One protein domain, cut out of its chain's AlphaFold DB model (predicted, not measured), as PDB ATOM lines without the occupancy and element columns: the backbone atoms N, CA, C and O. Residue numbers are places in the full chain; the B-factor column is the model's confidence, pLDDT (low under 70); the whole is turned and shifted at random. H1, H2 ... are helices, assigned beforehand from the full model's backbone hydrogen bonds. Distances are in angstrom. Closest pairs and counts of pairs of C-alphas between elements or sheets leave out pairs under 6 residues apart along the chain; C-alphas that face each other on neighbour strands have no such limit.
ATOM      1  N   ASP A 234      38.180  -9.188  -6.126       95.06
ATOM      2  CA  ASP A 234      37.825  -9.347  -4.712       95.06
ATOM      3  C   ASP A 234      39.051  -9.436  -3.800       95.06
ATOM      4  O   ASP A 234      39.078  -8.834  -2.730       95.06
ATOM      5  N   GLU A 235      40.109 -10.128  -4.226       94.69
ATOM      6  CA  GLU A 235      41.357 -10.182  -3.460       94.69
ATOM      7  C   GLU A 235      42.049  -8.819  -3.386       94.69
ATOM      8  O   GLU A 235      42.675  -8.494  -2.376       94.69
ATOM      9  N   MET A 236      41.966  -8.016  -4.452       95.06
ATOM     10  CA  MET A 236      42.471  -6.640  -4.443       95.06
ATOM     11  C   MET A 236      41.618  -5.744  -3.542       95.06
ATOM     12  O   MET A 236      42.174  -4.931  -2.804       95.06
ATOM     13  N   ARG A 237      40.292  -5.910  -3.567       96.12
ATOM     14  CA  ARG A 237      39.351  -5.203  -2.693       96.12
ATOM     15  C   ARG A 237      39.635  -5.501  -1.218       96.12
ATOM     16  O   ARG A 237      39.790  -4.571  -0.427       96.12
ATOM     17  N   ASP A 238      39.797  -6.773  -0.864       96.62
ATOM     18  CA  ASP A 238      40.153  -7.213   0.489       96.62
ATOM     19  C   ASP A 238      41.513  -6.677   0.936       96.62
ATOM     20  O   ASP A 238      41.663  -6.218   2.068       96.62
ATOM     21  N   ASP A 239      42.511  -6.716   0.049       95.56
ATOM     22  CA  ASP A 239      43.829  -6.142   0.307       95.56
ATOM     23  C   ASP A 239      43.734  -4.655   0.664       95.56
ATOM     24  O   ASP A 239      44.458  -4.216   1.551       95.56
ATOM     25  N   CYS A 240      42.861  -3.898  -0.009       96.94
ATOM     26  CA  CYS A 240      42.647  -2.479   0.271       96.94
ATOM     27  C   CYS A 240      41.907  -2.266   1.600       96.94
ATOM     28  O   CYS A 240      42.299  -1.402   2.382       96.94
ATOM     29  N   LEU A 241      40.885  -3.079   1.892       97.69
ATOM     30  CA  LEU A 241      40.167  -3.053   3.172       97.69
ATOM     31  C   LEU A 241      41.095  -3.340   4.361       97.69
ATOM     32  O   LEU A 241      41.007  -2.660   5.379       97.69
ATOM     33  N   LEU A 242      42.024  -4.294   4.234       97.62
ATOM     34  CA  LEU A 242      42.990  -4.636   5.290       97.62
ATOM     35  C   LEU A 242      43.945  -3.499   5.667       97.62
ATOM     36  O   LEU A 242      44.589  -3.578   6.714       97.62
ATOM     37  N   GLU A 243      44.087  -2.482   4.821       97.50
ATOM     38  CA  GLU A 243      44.935  -1.328   5.112       97.50
ATOM     39  C   GLU A 243      44.202  -0.232   5.908       97.50
ATOM     40  O   GLU A 243      44.848   0.706   6.383       97.50
ATOM     41  N   LEU A 244      42.882  -0.363   6.099       97.25
ATOM     42  CA  LEU A 244      42.079   0.533   6.927       97.25
ATOM     43  C   LEU A 244      42.129   0.131   8.403       97.25
ATOM     44  O   LEU A 244      42.192  -1.045   8.776       97.25
ATOM     45  N   ASN A 245      42.074   1.130   9.277       97.62
ATOM     46  CA  ASN A 245      42.194   0.926  10.710       97.62
ATOM     47  C   ASN A 245      40.996   0.135  11.266       97.62
ATOM     48  O   ASN A 245      39.842   0.446  10.982       97.62
ATOM     49  N   GLY A 246      41.270  -0.879  12.091       97.25
ATOM     50  CA  GLY A 246      40.244  -1.734  12.700       97.25
ATOM     51  C   GLY A 246      39.706  -2.858  11.803       97.25
ATOM     52  O   GLY A 246      38.915  -3.675  12.277       97.25
ATOM     53  N   ILE A 247      40.146  -2.960  10.548       98.06
ATOM     54  CA  ILE A 247      39.735  -4.044   9.650       98.06
ATOM     55  C   ILE A 247      40.736  -5.203   9.733       98.06
ATOM     56  O   ILE A 247      41.952  -5.024   9.731       98.06
ATOM     57  N   THR A 248      40.219  -6.422   9.846       97.44
ATOM     58  CA  THR A 248      40.987  -7.666   9.914       97.44
ATOM     59  C   THR A 248      40.410  -8.680   8.933       97.44
ATOM     60  O   THR A 248      39.275  -8.572   8.481       97.44
ATOM     61  N   ARG A 249      41.158  -9.743   8.621       96.94
ATOM     62  CA  ARG A 249      40.641 -10.811   7.745       96.94
ATOM     63  C   ARG A 249      39.367 -11.470   8.278       96.94
ATOM     64  O   ARG A 249      38.607 -12.026   7.498       96.94
ATOM     65  N   GLU A 250      39.156 -11.429   9.591       97.44
ATOM     66  CA  GLU A 250      37.999 -12.047  10.233       97.44
ATOM     67  C   GLU A 250      36.710 -11.242  10.016       97.44
ATOM     68  O   GLU A 250      35.646 -11.844   9.913       97.44
ATOM     69  N   ASN A 251      36.791  -9.908   9.932       97.81
ATOM     70  CA  ASN A 251      35.611  -9.047   9.794       97.81
ATOM     71  C   ASN A 251      35.309  -8.590   8.356       97.81
ATOM     72  O   ASN A 251      34.212  -8.094   8.106       97.81
ATOM     73  N   ILE A 252      36.218  -8.810   7.401       97.94
ATOM     74  CA  ILE A 252      36.007  -8.476   5.981       97.94
ATOM     75  C   ILE A 252      34.709  -9.040   5.383       97.94
ATOM     76  O   ILE A 252      34.023  -8.269   4.714       97.94
ATOM     77  N   PRO A 253      34.324 -10.317   5.600       97.75
ATOM     78  CA  PRO A 253      33.114 -10.865   4.983       97.75
ATOM     79  C   PRO A 253      31.848 -10.053   5.280       97.75
ATOM     80  O   PRO A 253      31.006  -9.883   4.403       97.75
ATOM     81  N   GLU A 254      31.748  -9.492   6.486       98.00
ATOM     82  CA  GLU A 254      30.626  -8.640   6.884       98.00
ATOM     83  C   GLU A 254      30.735  -7.227   6.311       98.00
ATOM     84  O   GLU A 254      29.734  -6.637   5.912       98.00
ATOM     85  N   LEU A 255      31.954  -6.690   6.230       97.88
ATOM     86  CA  LEU A 255      32.200  -5.337   5.733       97.88
ATOM     87  C   LEU A 255      32.042  -5.217   4.209       97.88
ATOM     88  O   LEU A 255      31.738  -4.131   3.726       97.88
ATOM     89  N   ARG A 256      32.161  -6.319   3.454       96.81
ATOM     90  CA  ARG A 256      31.917  -6.354   1.996       96.81
ATOM     91  C   ARG A 256      30.497  -5.942   1.589       96.81
ATOM     92  O   ARG A 256      30.278  -5.621   0.423       96.81
ATOM     93  N   LYS A 257      29.549  -5.965   2.531       97.12
ATOM     94  CA  LYS A 257      28.152  -5.547   2.330       97.12
ATOM     95  C   LYS A 257      28.007  -4.033   2.139       97.12
ATOM     96  O   LYS A 257      26.986  -3.591   1.622       97.12
ATOM     97  N   TYR A 258      29.011  -3.260   2.547       97.81
ATOM     98  CA  TYR A 258      29.028  -1.805   2.447       97.81
ATOM     99  C   TYR A 258      29.962  -1.353   1.332       97.81
ATOM    100  O   TYR A 258      30.928  -2.046   0.997       97.81
ATOM    101  N   LYS A 259      29.709  -0.160   0.791       97.25
ATOM    102  CA  LYS A 259      30.645   0.447  -0.152       97.25
ATOM    103  C   LYS A 259      31.901   0.872   0.588       97.25
ATOM    104  O   LYS A 259      31.843   1.424   1.689       97.25
ATOM    105  N   ILE A 260      33.050   0.684  -0.049       97.38
ATOM    106  CA  ILE A 260      34.333   1.107   0.524       97.38
ATOM    107  C   ILE A 260      34.372   2.619   0.777       97.38
ATOM    108  O   ILE A 260      34.924   3.048   1.792       97.38
ATOM    109  N   ALA A 261      33.762   3.422  -0.099       97.25
ATOM    110  CA  ALA A 261      33.623   4.864   0.100       97.25
ATOM    111  C   ALA A 261      32.964   5.210   1.448       97.25
ATOM    112  O   ALA A 261      33.431   6.106   2.155       97.25
ATOM    113  N   ASP A 262      31.928   4.466   1.840       97.94
ATOM    114  CA  ASP A 262      31.170   4.766   3.052       97.94
ATOM    115  C   ASP A 262      32.000   4.499   4.317       97.94
ATOM    116  O   ASP A 262      31.936   5.270   5.280       97.94
ATOM    117  N   LEU A 263      32.838   3.453   4.272       97.69
ATOM    118  CA  LEU A 263      33.804   3.096   5.315       97.69
ATOM    119  C   LEU A 263      34.960   4.102   5.400       97.69
ATOM    120  O   LEU A 263      35.311   4.537   6.495       97.69
ATOM    121  N   LEU A 264      35.527   4.504   4.257       96.94
ATOM    122  CA  LEU A 264      36.614   5.490   4.187       96.94
ATOM    123  C   LEU A 264      36.215   6.830   4.813       96.94
ATOM    124  O   LEU A 264      37.039   7.489   5.443       96.94
ATOM    125  N   PHE A 265      34.955   7.237   4.652       96.69
ATOM    126  CA  PHE A 265      34.481   8.540   5.121       96.69
ATOM    127  C   PHE A 265      33.656   8.511   6.394       96.69
ATOM    128  O   PHE A 265      33.203   9.576   6.819       96.69
ATOM    129  N   GLY A 266      33.453   7.331   6.981       96.69
ATOM    130  CA  GLY A 266      32.677   7.183   8.205       96.69
ATOM    131  C   GLY A 266      31.230   7.651   8.056       96.69
ATOM    132  O   GLY A 266      30.698   8.272   8.969       96.69
ATOM    133  N   THR A 267      30.620   7.427   6.890       97.44
ATOM    134  CA  THR A 267      29.235   7.872   6.611       97.44
ATOM    135  C   THR A 267      28.180   6.882   7.102       97.44
ATOM    136  O   THR A 267      27.010   7.240   7.198       97.44
ATOM    137  N   LEU A 268      28.597   5.657   7.431       98.00
ATOM    138  CA  LEU A 268      27.736   4.624   8.000       98.00
ATOM    139  C   LEU A 268      27.403   4.927   9.460       98.00
ATOM    140  O   LEU A 268      28.180   5.565  10.178       98.00
ATOM    141  N   ASP A 269      26.263   4.416   9.913       98.19
ATOM    142  CA  ASP A 269      25.845   4.581  11.294       98.19
ATOM    143  C   ASP A 269      26.726   3.755  12.250       98.19
ATOM    144  O   ASP A 269      27.038   2.579  12.032       98.19
ATOM    145  N   LEU A 270      27.137   4.374  13.360       98.25
ATOM    146  CA  LEU A 270      28.014   3.725  14.334       98.25
ATOM    147  C   LEU A 270      27.336   2.512  14.981       98.25
ATOM    148  O   LEU A 270      28.006   1.511  15.253       98.25
ATOM    149  N   LYS A 271      26.027   2.607  15.258       98.38
ATOM    150  CA  LYS A 271      25.276   1.525  15.895       98.38
ATOM    151  C   LYS A 271      25.169   0.347  14.933       98.38
ATOM    152  O   LYS A 271      25.482  -0.765  15.354       98.38
ATOM    153  N   GLU A 272      24.858   0.594  13.663       98.25
ATOM    154  CA  GLU A 272      24.850  -0.418  12.599       98.25
ATOM    155  C   GLU A 272      26.161  -1.223  12.548       98.25
ATOM    156  O   GLU A 272      26.142  -2.447  12.695       98.25
ATOM    157  N   ILE A 273      27.317  -0.555  12.457       98.50
ATOM    158  CA  ILE A 273      28.616  -1.251  12.397       98.50
ATOM    159  C   ILE A 273      28.952  -1.973  13.706       98.50
ATOM    160  O   ILE A 273      29.564  -3.041  13.690       98.50
ATOM    161  N   SER A 274      28.558  -1.419  14.856       98.38
ATOM    162  CA  SER A 274      28.829  -2.040  16.159       98.38
ATOM    163  C   SER A 274      28.060  -3.343  16.394       98.38
ATOM    164  O   SER A 274      28.514  -4.180  17.180       98.38
ATOM    165  N   GLU A 275      26.928  -3.508  15.707       98.44
ATOM    166  CA  GLU A 275      26.015  -4.645  15.817       98.44
ATOM    167  C   GLU A 275      26.367  -5.803  14.869       98.44
ATOM    168  O   GLU A 275      25.871  -6.914  15.061       98.44
ATOM    169  N   LEU A 276      27.270  -5.586  13.903       98.25
ATOM    170  CA  LEU A 276      27.812  -6.650  13.052       98.25
ATOM    171  C   LEU A 276      28.480  -7.747  13.886       98.25
ATOM    172  O   LEU A 276      29.144  -7.460  14.887       98.25
ATOM    173  N   THR A 277      28.343  -9.002  13.455       98.12
ATOM    174  CA  THR A 277      28.884 -10.164  14.168       98.12
ATOM    175  C   THR A 277      29.992 -10.863  13.388       98.12
ATOM    176  O   THR A 277      29.965 -10.959  12.168       98.12
ATOM    177  N   TYR A 278      31.003 -11.377  14.089       97.25
ATOM    178  CA  TYR A 278      32.053 -12.169  13.445       97.25
ATOM    179  C   TYR A 278      31.494 -13.512  12.944       97.25
ATOM    180  O   TYR A 278      30.894 -14.230  13.749       97.25
ATOM    181  N   PRO A 279      31.791 -13.941  11.702       94.88
ATOM    182  CA  PRO A 279      31.226 -15.171  11.134       94.88
ATOM    183  C   PRO A 279      31.484 -16.442  11.955       94.88
ATOM    184  O   PRO A 279      30.681 -17.367  11.941       94.88
ATOM    185  N   ARG A 280      32.615 -16.510  12.672       94.69
ATOM    186  CA  ARG A 280      33.008 -17.701  13.446       94.69
ATOM    187  C   ARG A 280      32.520 -17.697  14.889       94.69
ATOM    188  O   ARG A 280      32.143 -18.742  15.399       94.69
ATOM    189  N   SER A 281      32.592 -16.550  15.564       96.81
ATOM    190  CA  SER A 281      32.294 -16.457  17.002       96.81
ATOM    191  C   SER A 281      30.901 -15.911  17.299       96.81
ATOM    192  O   SER A 281      30.475 -15.949  18.449       96.81
ATOM    193  N   ASN A 282      30.214 -15.357  16.295       96.88
ATOM    194  CA  ASN A 282      28.961 -14.614  16.426       96.88
ATOM    195  C   ASN A 282      29.012 -13.454  17.446       96.88
ATOM    196  O   ASN A 282      27.991 -12.907  17.858       96.88
ATOM    197  N   ARG A 283      30.214 -13.057  17.877       97.88
ATOM    198  CA  ARG A 283      30.426 -11.923  18.774       97.88
ATOM    199  C   ARG A 283      30.211 -10.628  17.994       97.88
ATOM    200  O   ARG A 283      30.654 -10.532  16.854       97.88
ATOM    201  N   LYS A 284      29.593  -9.626  18.618       98.50
ATOM    202  CA  LYS A 284      29.454  -8.283  18.032       98.50
ATOM    203  C   LYS A 284      30.808  -7.574  17.903       98.50
ATOM    204  O   LYS A 284      31.698  -7.791  18.728       98.50
ATOM    205  N   PHE A 285      30.958  -6.692  16.918       98.12
ATOM    206  CA  PHE A 285      32.162  -5.867  16.746       98.12
ATOM    207  C   PHE A 285      32.358  -4.907  17.923       98.12
ATOM    208  O   PHE A 285      33.481  -4.705  18.390       98.12
ATOM    209  N   GLY A 286      31.255  -4.349  18.430       98.19
ATOM    210  CA  GLY A 286      31.253  -3.382  19.519       98.19
ATOM    211  C   GLY A 286      31.629  -1.967  19.070       98.19
ATOM    212  O   GLY A 286      32.251  -1.740  18.031       98.19
ATOM    213  N   SER A 287      31.249  -0.985  19.889       98.19
ATOM    214  CA  SER A 287      31.368   0.445  19.566       98.19
ATOM    215  C   SER A 287      32.811   0.918  19.379       98.19
ATOM    216  O   SER A 287      33.075   1.779  18.543       98.19
ATOM    217  N   VAL A 288      33.766   0.343  20.118       98.31
ATOM    218  CA  VAL A 288      35.187   0.720  20.033       98.31
ATOM    219  C   VAL A 288      35.776   0.356  18.673       98.31
ATOM    220  O   VAL A 288      36.493   1.163  18.081       98.31
ATOM    221  N   LEU A 289      35.486  -0.847  18.170       98.12
ATOM    222  CA  LEU A 289      35.972  -1.281  16.864       98.12
ATOM    223  C   LEU A 289      35.258  -0.531  15.742       98.12
ATOM    224  O   LEU A 289      35.923  -0.030  14.841       98.12
ATOM    225  N   ALA A 290      33.934  -0.395  15.844       98.50
ATOM    226  CA  ALA A 290      33.133   0.363  14.891       98.50
ATOM    227  C   ALA A 290      33.646   1.802  14.740       98.50
ATOM    228  O   ALA A 290      33.858   2.269  13.625       98.50
ATOM    229  N   LYS A 291      33.974   2.470  15.854       98.44
ATOM    230  CA  LYS A 291      34.572   3.808  15.823       98.44
ATOM    231  C   LYS A 291      35.899   3.821  15.064       98.44
ATOM    232  O   LYS A 291      36.082   4.697  14.235       98.44
ATOM    233  N   LYS A 292      36.794   2.848  15.290       98.19
ATOM    234  CA  LYS A 292      38.070   2.753  14.548       98.19
ATOM    235  C   LYS A 292      37.857   2.579  13.045       98.19
ATOM    236  O   LYS A 292      38.564   3.220  12.278       98.19
ATOM    237  N   ILE A 293      36.892   1.744  12.654       98.12
ATOM    238  CA  ILE A 293      36.543   1.498  11.249       98.12
ATOM    239  C   ILE A 293      35.989   2.769  10.590       98.12
ATOM    240  O   ILE A 293      36.300   3.029   9.434       98.12
ATOM    241  N   LEU A 294      35.223   3.586  11.313       98.06
ATOM    242  CA  LEU A 294      34.612   4.801  10.762       98.06
ATOM    243  C   LEU A 294      35.500   6.052  10.865       98.06
ATOM    244  O   LEU A 294      35.211   7.059  10.229       98.06
ATOM    245  N   THR A 295      36.593   6.016  11.634       97.50
ATOM    246  CA  THR A 295      37.532   7.143  11.767       97.50
ATOM    247  C   THR A 295      38.850   6.861  11.048       97.50
ATOM    248  O   THR A 295      39.886   6.667  11.693       97.50
ATOM    249  N   GLN A 296      38.812   6.827   9.715       97.69
ATOM    250  CA  GLN A 296      40.013   6.662   8.894       97.69
ATOM    251  C   GLN A 296      40.811   7.964   8.803       97.69
ATOM    252  O   GLN A 296      40.258   9.060   8.690       97.69
ATOM    253  N   THR A 297      42.135   7.846   8.875       97.25
ATOM    254  CA  THR A 297      43.050   8.988   8.776       97.25
ATOM    255  C   THR A 297      43.589   9.148   7.355       97.25
ATOM    256  O   THR A 297      43.536   8.234   6.532       97.25
ATOM    257  N   THR A 298      44.217  10.290   7.066       96.38
ATOM    258  CA  THR A 298      44.955  10.485   5.806       96.38
ATOM    259  C   THR A 298      46.058   9.442   5.609       96.38
ATOM    260  O   THR A 298      46.309   9.013   4.483       96.38
ATOM    261  N   ALA A 299      46.686   8.974   6.695       96.62
ATOM    262  CA  ALA A 299      47.673   7.902   6.641       96.62
ATOM    263  C   ALA A 299      47.053   6.565   6.200       96.62
ATOM    264  O   ALA A 299      47.686   5.824   5.448       96.62
ATOM    265  N   ASP A 300      45.820   6.275   6.614       97.44
ATOM    266  CA  ASP A 300      45.097   5.072   6.191       97.44
ATOM    267  C   ASP A 300      44.680   5.182   4.716       97.44
ATOM    268  O   ASP A 300      44.872   4.235   3.956       97.44
ATOM    269  N   HIS A 301      44.267   6.371   4.252       97.75
ATOM    270  CA  HIS A 301      44.006   6.630   2.827       97.75
ATOM    271  C   HIS A 301      45.246   6.392   1.944       97.75
ATOM    272  O   HIS A 301      45.139   5.825   0.855       97.75
ATOM    273  N   HIS A 302      46.443   6.772   2.412       97.12
ATOM    274  CA  HIS A 302      47.688   6.465   1.699       97.12
ATOM    275  C   HIS A 302      47.938   4.959   1.579       97.12
ATOM    276  O   HIS A 302      48.312   4.497   0.499       97.12
ATOM    277  N   LYS A 303      47.771   4.204   2.674       97.12
ATOM    278  CA  LYS A 303      47.984   2.749   2.663       97.12
ATOM    279  C   LYS A 303      46.960   2.050   1.773       97.12
ATOM    280  O   LYS A 303      47.339   1.178   0.997       97.12
ATOM    281  N   PHE A 304      45.705   2.497   1.821       97.62
ATOM    282  CA  PHE A 304      44.645   2.039   0.929       97.62
ATOM    283  C   PHE A 304      45.056   2.178  -0.542       97.62
ATOM    284  O   PHE A 304      45.026   1.200  -1.285       97.62
ATOM    285  N   LEU A 305      45.518   3.362  -0.966       97.50
ATOM    286  CA  LEU A 305      45.958   3.561  -2.350       97.50
ATOM    287  C   LEU A 305      47.187   2.713  -2.699       97.50
ATOM    288  O   LEU A 305      47.260   2.186  -3.803       97.50
ATOM    289  N   ASP A 306      48.144   2.547  -1.785       96.50
ATOM    290  CA  ASP A 306      49.336   1.717  -2.018       96.50
ATOM    291  C   ASP A 306      49.005   0.222  -2.200       96.50
ATOM    292  O   ASP A 306      49.736  -0.505  -2.882       96.50
ATOM    293  N   ALA A 307      47.886  -0.252  -1.641       95.81
ATOM    294  CA  ALA A 307      47.396  -1.611  -1.863       95.81
ATOM    295  C   ALA A 307      46.842  -1.832  -3.282       95.81
ATOM    296  O   ALA A 307      46.858  -2.966  -3.770       95.81
ATOM    297  N   VAL A 308      46.422  -0.773  -3.983       95.31
ATOM    298  CA  VAL A 308      45.884  -0.880  -5.342       95.31
ATOM    299  C   VAL A 308      46.984  -1.281  -6.332       95.31
ATOM    300  O   VAL A 308      48.089  -0.728  -6.383       95.31
ATOM    301  N   ARG A 309      46.683  -2.263  -7.187       93.44
ATOM    302  CA  ARG A 309      47.620  -2.747  -8.207       93.44
ATOM    303  C   ARG A 309      48.021  -1.616  -9.164       93.44
ATOM    304  O   ARG A 309      47.180  -0.951  -9.760       93.44
ATOM    305  N   GLY A 310      49.330  -1.444  -9.354       92.44
ATOM    306  CA  GLY A 310      49.899  -0.386 -10.196       92.44
ATOM    307  C   GLY A 310      50.180   0.932  -9.466       92.44
ATOM    308  O   GLY A 310      50.880   1.777 -10.022       92.44
ATOM    309  N   ILE A 311      49.726   1.090  -8.218       95.62
ATOM    310  CA  ILE A 311      50.075   2.235  -7.375       95.62
ATOM    311  C   ILE A 311      51.221   1.832  -6.448       95.62
ATOM    312  O   ILE A 311      51.152   0.833  -5.739       95.62
ATOM    313  N   THR A 312      52.308   2.596  -6.493       94.75
ATOM    314  CA  THR A 312      53.423   2.456  -5.545       94.75
ATOM    315  C   THR A 312      53.232   3.412  -4.375       94.75
ATOM    316  O   THR A 312      52.585   4.447  -4.539       94.75
ATOM    317  N   THR A 313      53.905   3.179  -3.247       95.50
ATOM    318  CA  THR A 313      53.889   4.098  -2.098       95.50
ATOM    319  C   THR A 313      54.267   5.530  -2.498       95.50
ATOM    320  O   THR A 313      53.682   6.500  -2.018       95.50
ATOM    321  N   LYS A 314      55.224   5.688  -3.424       96.25
ATOM    322  CA  LYS A 314      55.618   6.996  -3.972       96.25
ATOM    323  C   LYS A 314      54.481   7.640  -4.768       96.25
ATOM    324  O   LYS A 314      54.234   8.831  -4.618       96.25
ATOM    325  N   THR A 315      53.792   6.861  -5.597       96.69
ATOM    326  CA  THR A 315      52.646   7.327  -6.388       96.69
ATOM    327  C   THR A 315      51.464   7.694  -5.496       96.69
ATOM    328  O   THR A 315      50.931   8.785  -5.651       96.69
ATOM    329  N   ALA A 316      51.117   6.860  -4.511       97.31
ATOM    330  CA  ALA A 316      50.084   7.168  -3.521       97.31
ATOM    331  C   ALA A 316      50.385   8.486  -2.793       97.31
ATOM    332  O   ALA A 316      49.493   9.307  -2.604       97.31
ATOM    333  N   LYS A 317      51.658   8.738  -2.451       96.75
ATOM    334  CA  LYS A 317      52.085  10.019  -1.873       96.75
ATOM    335  C   LYS A 317      51.855  11.211  -2.797       96.75
ATOM    336  O   LYS A 317      51.323  12.222  -2.363       96.75
ATOM    337  N   ILE A 318      52.225  11.083  -4.069       96.12
ATOM    338  CA  ILE A 318      52.018  12.141  -5.068       96.12
ATOM    339  C   ILE A 318      50.528  12.465  -5.236       96.12
ATOM    340  O   ILE A 318      50.183  13.638  -5.342       96.12
ATOM    341  N   ILE A 319      49.667  11.443  -5.248       96.94
ATOM    342  CA  ILE A 319      48.215  11.605  -5.393       96.94
ATOM    343  C   ILE A 319      47.641  12.343  -4.181       96.94
ATOM    344  O   ILE A 319      47.046  13.403  -4.346       96.94
ATOM    345  N   MET A 320      47.874  11.829  -2.972       97.00
ATOM    346  CA  MET A 320      47.298  12.388  -1.742       97.00
ATOM    347  C   MET A 320      47.865  13.764  -1.358       97.00
ATOM    348  O   MET A 320      47.240  14.487  -0.595       97.00
ATOM    349  N   ASN A 321      49.027  14.157  -1.893       96.31
ATOM    350  CA  ASN A 321      49.539  15.526  -1.748       96.31
ATOM    351  C   ASN A 321      48.774  16.548  -2.605       96.31
ATOM    352  O   ASN A 321      48.949  17.748  -2.410       96.31
ATOM    353  N   LYS A 322      48.013  16.092  -3.606       96.56
ATOM    354  CA  LYS A 322      47.300  16.950  -4.564       96.56
ATOM    355  C   LYS A 322      45.784  16.853  -4.457       96.56
ATOM    356  O   LYS A 322      45.113  17.813  -4.813       96.56
ATOM    357  N   TYR A 323      45.273  15.706  -4.033       97.19
ATOM    358  CA  TYR A 323      43.849  15.407  -3.985       97.19
ATOM    359  C   TYR A 323      43.498  14.837  -2.622       97.19
ATOM    360  O   TYR A 323      44.215  13.971  -2.107       97.19
ATOM    361  N   GLU A 324      42.371  15.264  -2.064       96.62
ATOM    362  CA  GLU A 324      41.797  14.550  -0.936       96.62
ATOM    363  C   GLU A 324      41.139  13.255  -1.420       96.62
ATOM    364  O   GLU A 324      40.705  13.129  -2.567       96.62
ATOM    365  N   MET A 325      41.018  12.268  -0.527       96.62
ATOM    366  CA  MET A 325      40.384  10.990  -0.874       96.62
ATOM    367  C   MET A 325      38.932  11.179  -1.349       96.62
ATOM    368  O   MET A 325      38.473  10.446  -2.223       96.62
ATOM    369  N   ARG A 326      38.222  12.183  -0.810       96.12
ATOM    370  CA  ARG A 326      36.853  12.542  -1.222       96.12
ATOM    371  C   ARG A 326      36.795  13.008  -2.672       96.12
ATOM    372  O   ARG A 326      35.882  12.616  -3.393       96.12
ATOM    373  N   ASP A 327      37.779  13.786  -3.110       96.25
ATOM    374  CA  ASP A 327      37.823  14.301  -4.478       96.25
ATOM    375  C   ASP A 327      38.018  13.164  -5.478       96.25
ATOM    376  O   ASP A 327      37.319  13.101  -6.485       96.25
ATOM    377  N   LEU A 328      38.917  12.221  -5.166       95.69
ATOM    378  CA  LEU A 328      39.263  11.107  -6.056       95.69
ATOM    379  C   LEU A 328      38.062  10.245  -6.459       95.69
ATOM    380  O   LEU A 328      38.051   9.694  -7.554       95.69
ATOM    381  N   ILE A 329      37.058  10.129  -5.597       94.88
ATOM    382  CA  ILE A 329      35.872   9.295  -5.841       94.88
ATOM    383  C   ILE A 329      34.903   9.959  -6.805       94.88
ATOM    384  O   ILE A 329      34.237   9.277  -7.577       94.88
ATOM    385  N   ASN A 330      34.858  11.287  -6.779       95.69
ATOM    386  CA  ASN A 330      34.000  12.073  -7.652       95.69
ATOM    387  C   ASN A 330      34.645  12.331  -9.022       95.69
ATOM    388  O   ASN A 330      33.985  12.825  -9.937       95.69
ATOM    389  N   LEU A 331      35.931  12.006  -9.189       96.81
ATOM    390  CA  LEU A 331      36.605  12.110 -10.475       96.81
ATOM    391  C   LEU A 331      36.122  11.016 -11.433       96.81
ATOM    392  O   LEU A 331      36.096   9.829 -11.111       96.81
ATOM    393  N   SER A 332      35.831  11.415 -12.672       97.38
ATOM    394  CA  SER A 332      35.581  10.462 -13.752       97.38
ATOM    395  C   SER A 332      36.817   9.594 -14.012       97.38
ATOM    396  O   SER A 332      37.953  10.011 -13.771       97.38
ATOM    397  N   ILE A 333      36.623   8.399 -14.581       97.56
ATOM    398  CA  ILE A 333      37.734   7.503 -14.955       97.56
ATOM    399  C   ILE A 333      38.749   8.230 -15.854       97.56
ATOM    400  O   ILE A 333      39.957   8.053 -15.689       97.56
ATOM    401  N   THR A 334      38.280   9.085 -16.767       98.00
ATOM    402  CA  THR A 334      39.140   9.906 -17.631       98.00
ATOM    403  C   THR A 334      40.003  10.861 -16.808       98.00
ATOM    404  O   THR A 334      41.221  10.880 -16.991       98.00
ATOM    405  N   ALA A 335      39.413  11.585 -15.851       97.94
ATOM    406  CA  ALA A 335      40.146  12.498 -14.978       97.94
ATOM    407  C   ALA A 335      41.142  11.757 -14.066       97.94
ATOM    408  O   ALA A 335      42.306  12.149 -13.987       97.94
ATOM    409  N   LEU A 336      40.734  10.632 -13.465       97.75
ATOM    410  CA  LEU A 336      41.624   9.760 -12.686       97.75
ATOM    411  C   LEU A 336      42.811   9.267 -13.522       97.75
ATOM    412  O   LEU A 336      43.954   9.290 -13.066       97.75
ATOM    413  N   SER A 337      42.569   8.853 -14.769       97.69
ATOM    414  CA  SER A 337      43.616   8.327 -15.653       97.69
ATOM    415  C   SER A 337      44.677   9.363 -16.029       97.69
ATOM    416  O   SER A 337      45.816   8.985 -16.314       97.69
ATOM    417  N   ALA A 338      44.322  10.650 -15.977       97.94
ATOM    418  CA  ALA A 338      45.201  11.776 -16.267       97.94
ATOM    419  C   ALA A 338      46.074  12.194 -15.070       97.94
ATOM    420  O   ALA A 338      47.019  12.964 -15.248       97.94
ATOM    421  N   ILE A 339      45.817  11.677 -13.859       97.38
ATOM    422  CA  ILE A 339      46.617  12.024 -12.680       97.38
ATOM    423  C   ILE A 339      48.078  11.577 -12.894       97.38
ATOM    424  O   ILE A 339      48.333  10.401 -13.185       97.38
ATOM    425  N   PRO A 340      49.064  12.482 -12.747       96.12
ATOM    426  CA  PRO A 340      50.469  12.152 -12.957       96.12
ATOM    427  C   PRO A 340      50.997  11.250 -11.835       96.12
ATOM    428  O   PRO A 340      50.950  11.614 -10.660       96.12
ATOM    429  N   LYS A 341      51.578  10.099 -12.197       94.00
ATOM    430  CA  LYS A 341      52.318   9.224 -11.263       94.00
ATOM    431  C   LYS A 341      53.806   9.568 -11.184       94.00
ATOM    432  O   LYS A 341      54.471   9.224 -10.207       94.00
ATOM    433  N   SER A 342      54.337  10.216 -12.222       93.00
ATOM    434  CA  SER A 342      55.704  10.735 -12.317       93.00
ATOM    435  C   SER A 342      55.739  11.925 -13.285       93.00
ATOM    436  O   SER A 342      54.707  12.306 -13.831       93.00
ATOM    437  N   LYS A 343      56.921  12.514 -13.528       92.75
ATOM    438  CA  LYS A 343      57.078  13.607 -14.508       92.75
ATOM    439  C   LYS A 343      56.679  13.209 -15.936       92.75
ATOM    440  O   LYS A 343      56.295  14.073 -16.707       92.75
ATOM    441  N   LEU A 344      56.799  11.925 -16.281       94.38
ATOM    442  CA  LEU A 344      56.636  11.427 -17.654       94.38
ATOM    443  C   LEU A 344      55.442  10.488 -17.822       94.38
ATOM    444  O   LEU A 344      55.193  10.009 -18.922       94.38
ATOM    445  N   GLN A 345      54.750  10.135 -16.738       96.25
ATOM    446  CA  GLN A 345      53.727   9.102 -16.787       96.25
ATOM    447  C   GLN A 345      52.511   9.478 -15.944       96.25
ATOM    448  O   GLN A 345      52.643  10.019 -14.843       96.25
ATOM    449  N   THR A 346      51.335   9.093 -16.431       97.75
ATOM    450  CA  THR A 346      50.052   9.175 -15.724       97.75
ATOM    451  C   THR A 346      49.641   7.808 -15.167       97.75
ATOM    452  O   THR A 346      50.323   6.803 -15.403       97.75
ATOM    453  N   LEU A 347      48.565   7.756 -14.378       96.31
ATOM    454  CA  LEU A 347      48.013   6.497 -13.863       96.31
ATOM    455  C   LEU A 347      47.581   5.548 -14.989       96.31
ATOM    456  O   LEU A 347      47.798   4.342 -14.885       96.31
ATOM    457  N   GLY A 348      47.031   6.093 -16.076       97.25
ATOM    458  CA  GLY A 348      46.494   5.315 -17.188       97.25
ATOM    459  C   GLY A 348      45.105   4.738 -16.894       97.25
ATOM    460  O   GLY A 348      44.680   4.608 -15.745       97.25
ATOM    461  N   LYS A 349      44.376   4.394 -17.965       97.25
ATOM    462  CA  LYS A 349      42.960   3.989 -17.902       97.25
ATOM    463  C   LYS A 349      42.735   2.744 -17.038       97.25
ATOM    464  O   LYS A 349      41.847   2.747 -16.200       97.25
ATOM    465  N   SER A 350      43.580   1.718 -17.180       95.06
ATOM    466  CA  SER A 350      43.434   0.454 -16.439       95.06
ATOM    467  C   SER A 350      43.508   0.645 -14.918       95.06
ATOM    468  O   SER A 350      42.640   0.162 -14.192       95.06
ATOM    469  N   THR A 351      44.501   1.392 -14.423       96.06
ATOM    470  CA  THR A 351      44.633   1.672 -12.987       96.06
ATOM    471  C   THR A 351      43.521   2.593 -12.493       96.06
ATOM    472  O   THR A 351      42.984   2.353 -11.418       96.06
ATOM    473  N   ALA A 352      43.124   3.596 -13.281       97.69
ATOM    474  CA  ALA A 352      42.014   4.484 -12.936       97.69
ATOM    475  C   ALA A 352      40.679   3.736 -12.791       97.69
ATOM    476  O   ALA A 352      39.986   3.919 -11.795       97.69
ATOM    477  N   THR A 353      40.353   2.848 -13.735       96.88
ATOM    478  CA  THR A 353      39.172   1.979 -13.650       96.88
ATOM    479  C   THR A 353      39.230   1.088 -12.413       96.88
ATOM    480  O   THR A 353      38.225   0.940 -11.730       96.88
ATOM    481  N   LEU A 354      40.402   0.536 -12.080       96.00
ATOM    482  CA  LEU A 354      40.547  -0.300 -10.891       96.00
ATOM    483  C   LEU A 354      40.298   0.484  -9.594       96.00
ATOM    484  O   LEU A 354      39.548   0.008  -8.749       96.00
ATOM    485  N   ILE A 355      40.886   1.678  -9.450       96.62
ATOM    486  CA  ILE A 355      40.639   2.566  -8.300       96.62
ATOM    487  C   ILE A 355      39.143   2.869  -8.192       96.62
ATOM    488  O   ILE A 355      38.546   2.661  -7.139       96.62
ATOM    489  N   HIS A 356      38.540   3.319  -9.295       96.62
ATOM    490  CA  HIS A 356      37.131   3.691  -9.349       96.62
ATOM    491  C   HIS A 356      36.220   2.521  -8.959       96.62
ATOM    492  O   HIS A 356      35.302   2.694  -8.162       96.62
ATOM    493  N   ASN A 357      36.488   1.324  -9.484       96.44
ATOM    494  CA  ASN A 357      35.687   0.142  -9.188       96.44
ATOM    495  C   ASN A 357      35.854  -0.302  -7.735       96.44
ATOM    496  O   ASN A 357      34.850  -0.568  -7.094       96.44
ATOM    497  N   ILE A 358      37.080  -0.344  -7.193       96.50
ATOM    498  CA  ILE A 358      37.304  -0.744  -5.793       96.50
ATOM    499  C   ILE A 358      36.565   0.202  -4.844       96.50
ATOM    500  O   ILE A 358      35.877  -0.261  -3.940       96.50
ATOM    501  N   ILE A 359      36.672   1.518  -5.039       95.12
ATOM    502  CA  ILE A 359      36.065   2.462  -4.095       95.12
ATOM    503  C   ILE A 359      34.527   2.421  -4.149       95.12
ATOM    504  O   ILE A 359      33.873   2.543  -3.112       95.12
ATOM    505  N   ASN A 360      33.956   2.214  -5.339       92.81
ATOM    506  CA  ASN A 360      32.505   2.156  -5.533       92.81
ATOM    507  C   ASN A 360      31.886   0.762  -5.301       92.81
ATOM    508  O   ASN A 360      30.660   0.646  -5.359       92.81
ATOM    509  N   SER A 361      32.708  -0.270  -5.062       92.38
ATOM    510  CA  SER A 361      32.268  -1.664  -4.863       92.38
ATOM    511  C   SER A 361      31.851  -2.036  -3.450       92.38
ATOM    512  O   SER A 361      32.367  -1.445  -2.467       92.38
TER     513      SER A 361
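AT A GLANCE: This is residues 234 to 361 of the 361 residues of the protein "ERCC4 domain-containing protein" of viral metagenome (UniProt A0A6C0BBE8). Ten short helices strung on loops make a rod, with H1, H3, H6 and the last residues of H10 around its middle. H4 and H5 lie toward one end, H7 and H9 toward the other, and a long loop lies at each end, residues 276 to 286 and residues 338 to 348; H10 brings the chain back from the second loop to the middle. The printed part has 128 residues, with ten named helices, H1 to H10 in order, and no named strand: the class is all helix. The whole is compact, with a radius of gyration of the C-alphas of 15.1 A, and spans 51 by 23 by 23 A.

IN THESE COORDINATES: H1, residues 234 to 241, begins at C-alpha 234, (37.825, -9.347, -4.712), and is 10.4 A long. H2 is residues 252 to 255, H3 residues 260 to 264 and H4 residues 270 to 275. H5, residues 287 to 294, is 10.3 A long. H6, residues 298 to 307, begins at C-alpha 298, (44.955, 10.485, 5.806), and is 14.5 A long. H7, residues 313 to 320, is 10.6 A long. H8 is residues 325 to 330 and H9 residues 333 to 337. H10, residues 349 to 360, is the longest at 16.3 A and ends at C-alpha 360, (32.505, 2.156, -5.533).

HOW THE PARTS SIT: H10 is the hub, touching three helices. It touches H9, closest at the C-alphas of Ser 337 and Lys 349, 4.9 A. It touches H3 with residues 358 to 360 alone, closest at the C-alphas of Ile 260 and Ile 359, 5.1 A. H8 and H10 only just touch, with 3 pairs of C-alphas within 8 A, the closest Ile 329 and His 356 at 6.7 A; they are about perpendicular, at 76 degrees, and H10 takes part with residues 356 to 360 alone. H1 touches H6 at a shallow tilt of 21 degrees, opposite ways, closest at the C-alphas of Cys 240 and Phe 304, 5.0 A. H6 touches H7 at a steep tilt of 51 degrees, closest at the C-alphas of Asp 306 and Thr 313, 5.1 A. H4 touches H5 at a steep tilt of 60 degrees, closest at the C-alphas of Ser 274 and Ser 287, 4.9 A. H3 and H5 only just touch, with 3 pairs of C-alphas within 8 A, the closest Leu 263 and Leu 294 at 5.8 A. H2 touches no helix but is near H1. H4 and H10 are apart. Every O i to N i+4 pair is within hydrogen-bond range in H1, H3, H4, H5, H6, H7, H9 and H10; H8 has 0 of 2, with 2 of 3 O i to N i+3 pairs in range, and H2 is too short for such a pair.

THE WHOLE: The C-alphas farthest apart, of Asn 282 and Leu 344, are 51.0 A apart. The links H4 to H5 and H9 to H10 are long, with 11 residues each. The printed part has no cut and ends at the chain's last residue, Ser 361. Its mean pLDDT is 96.8, and no printed residue is under 70.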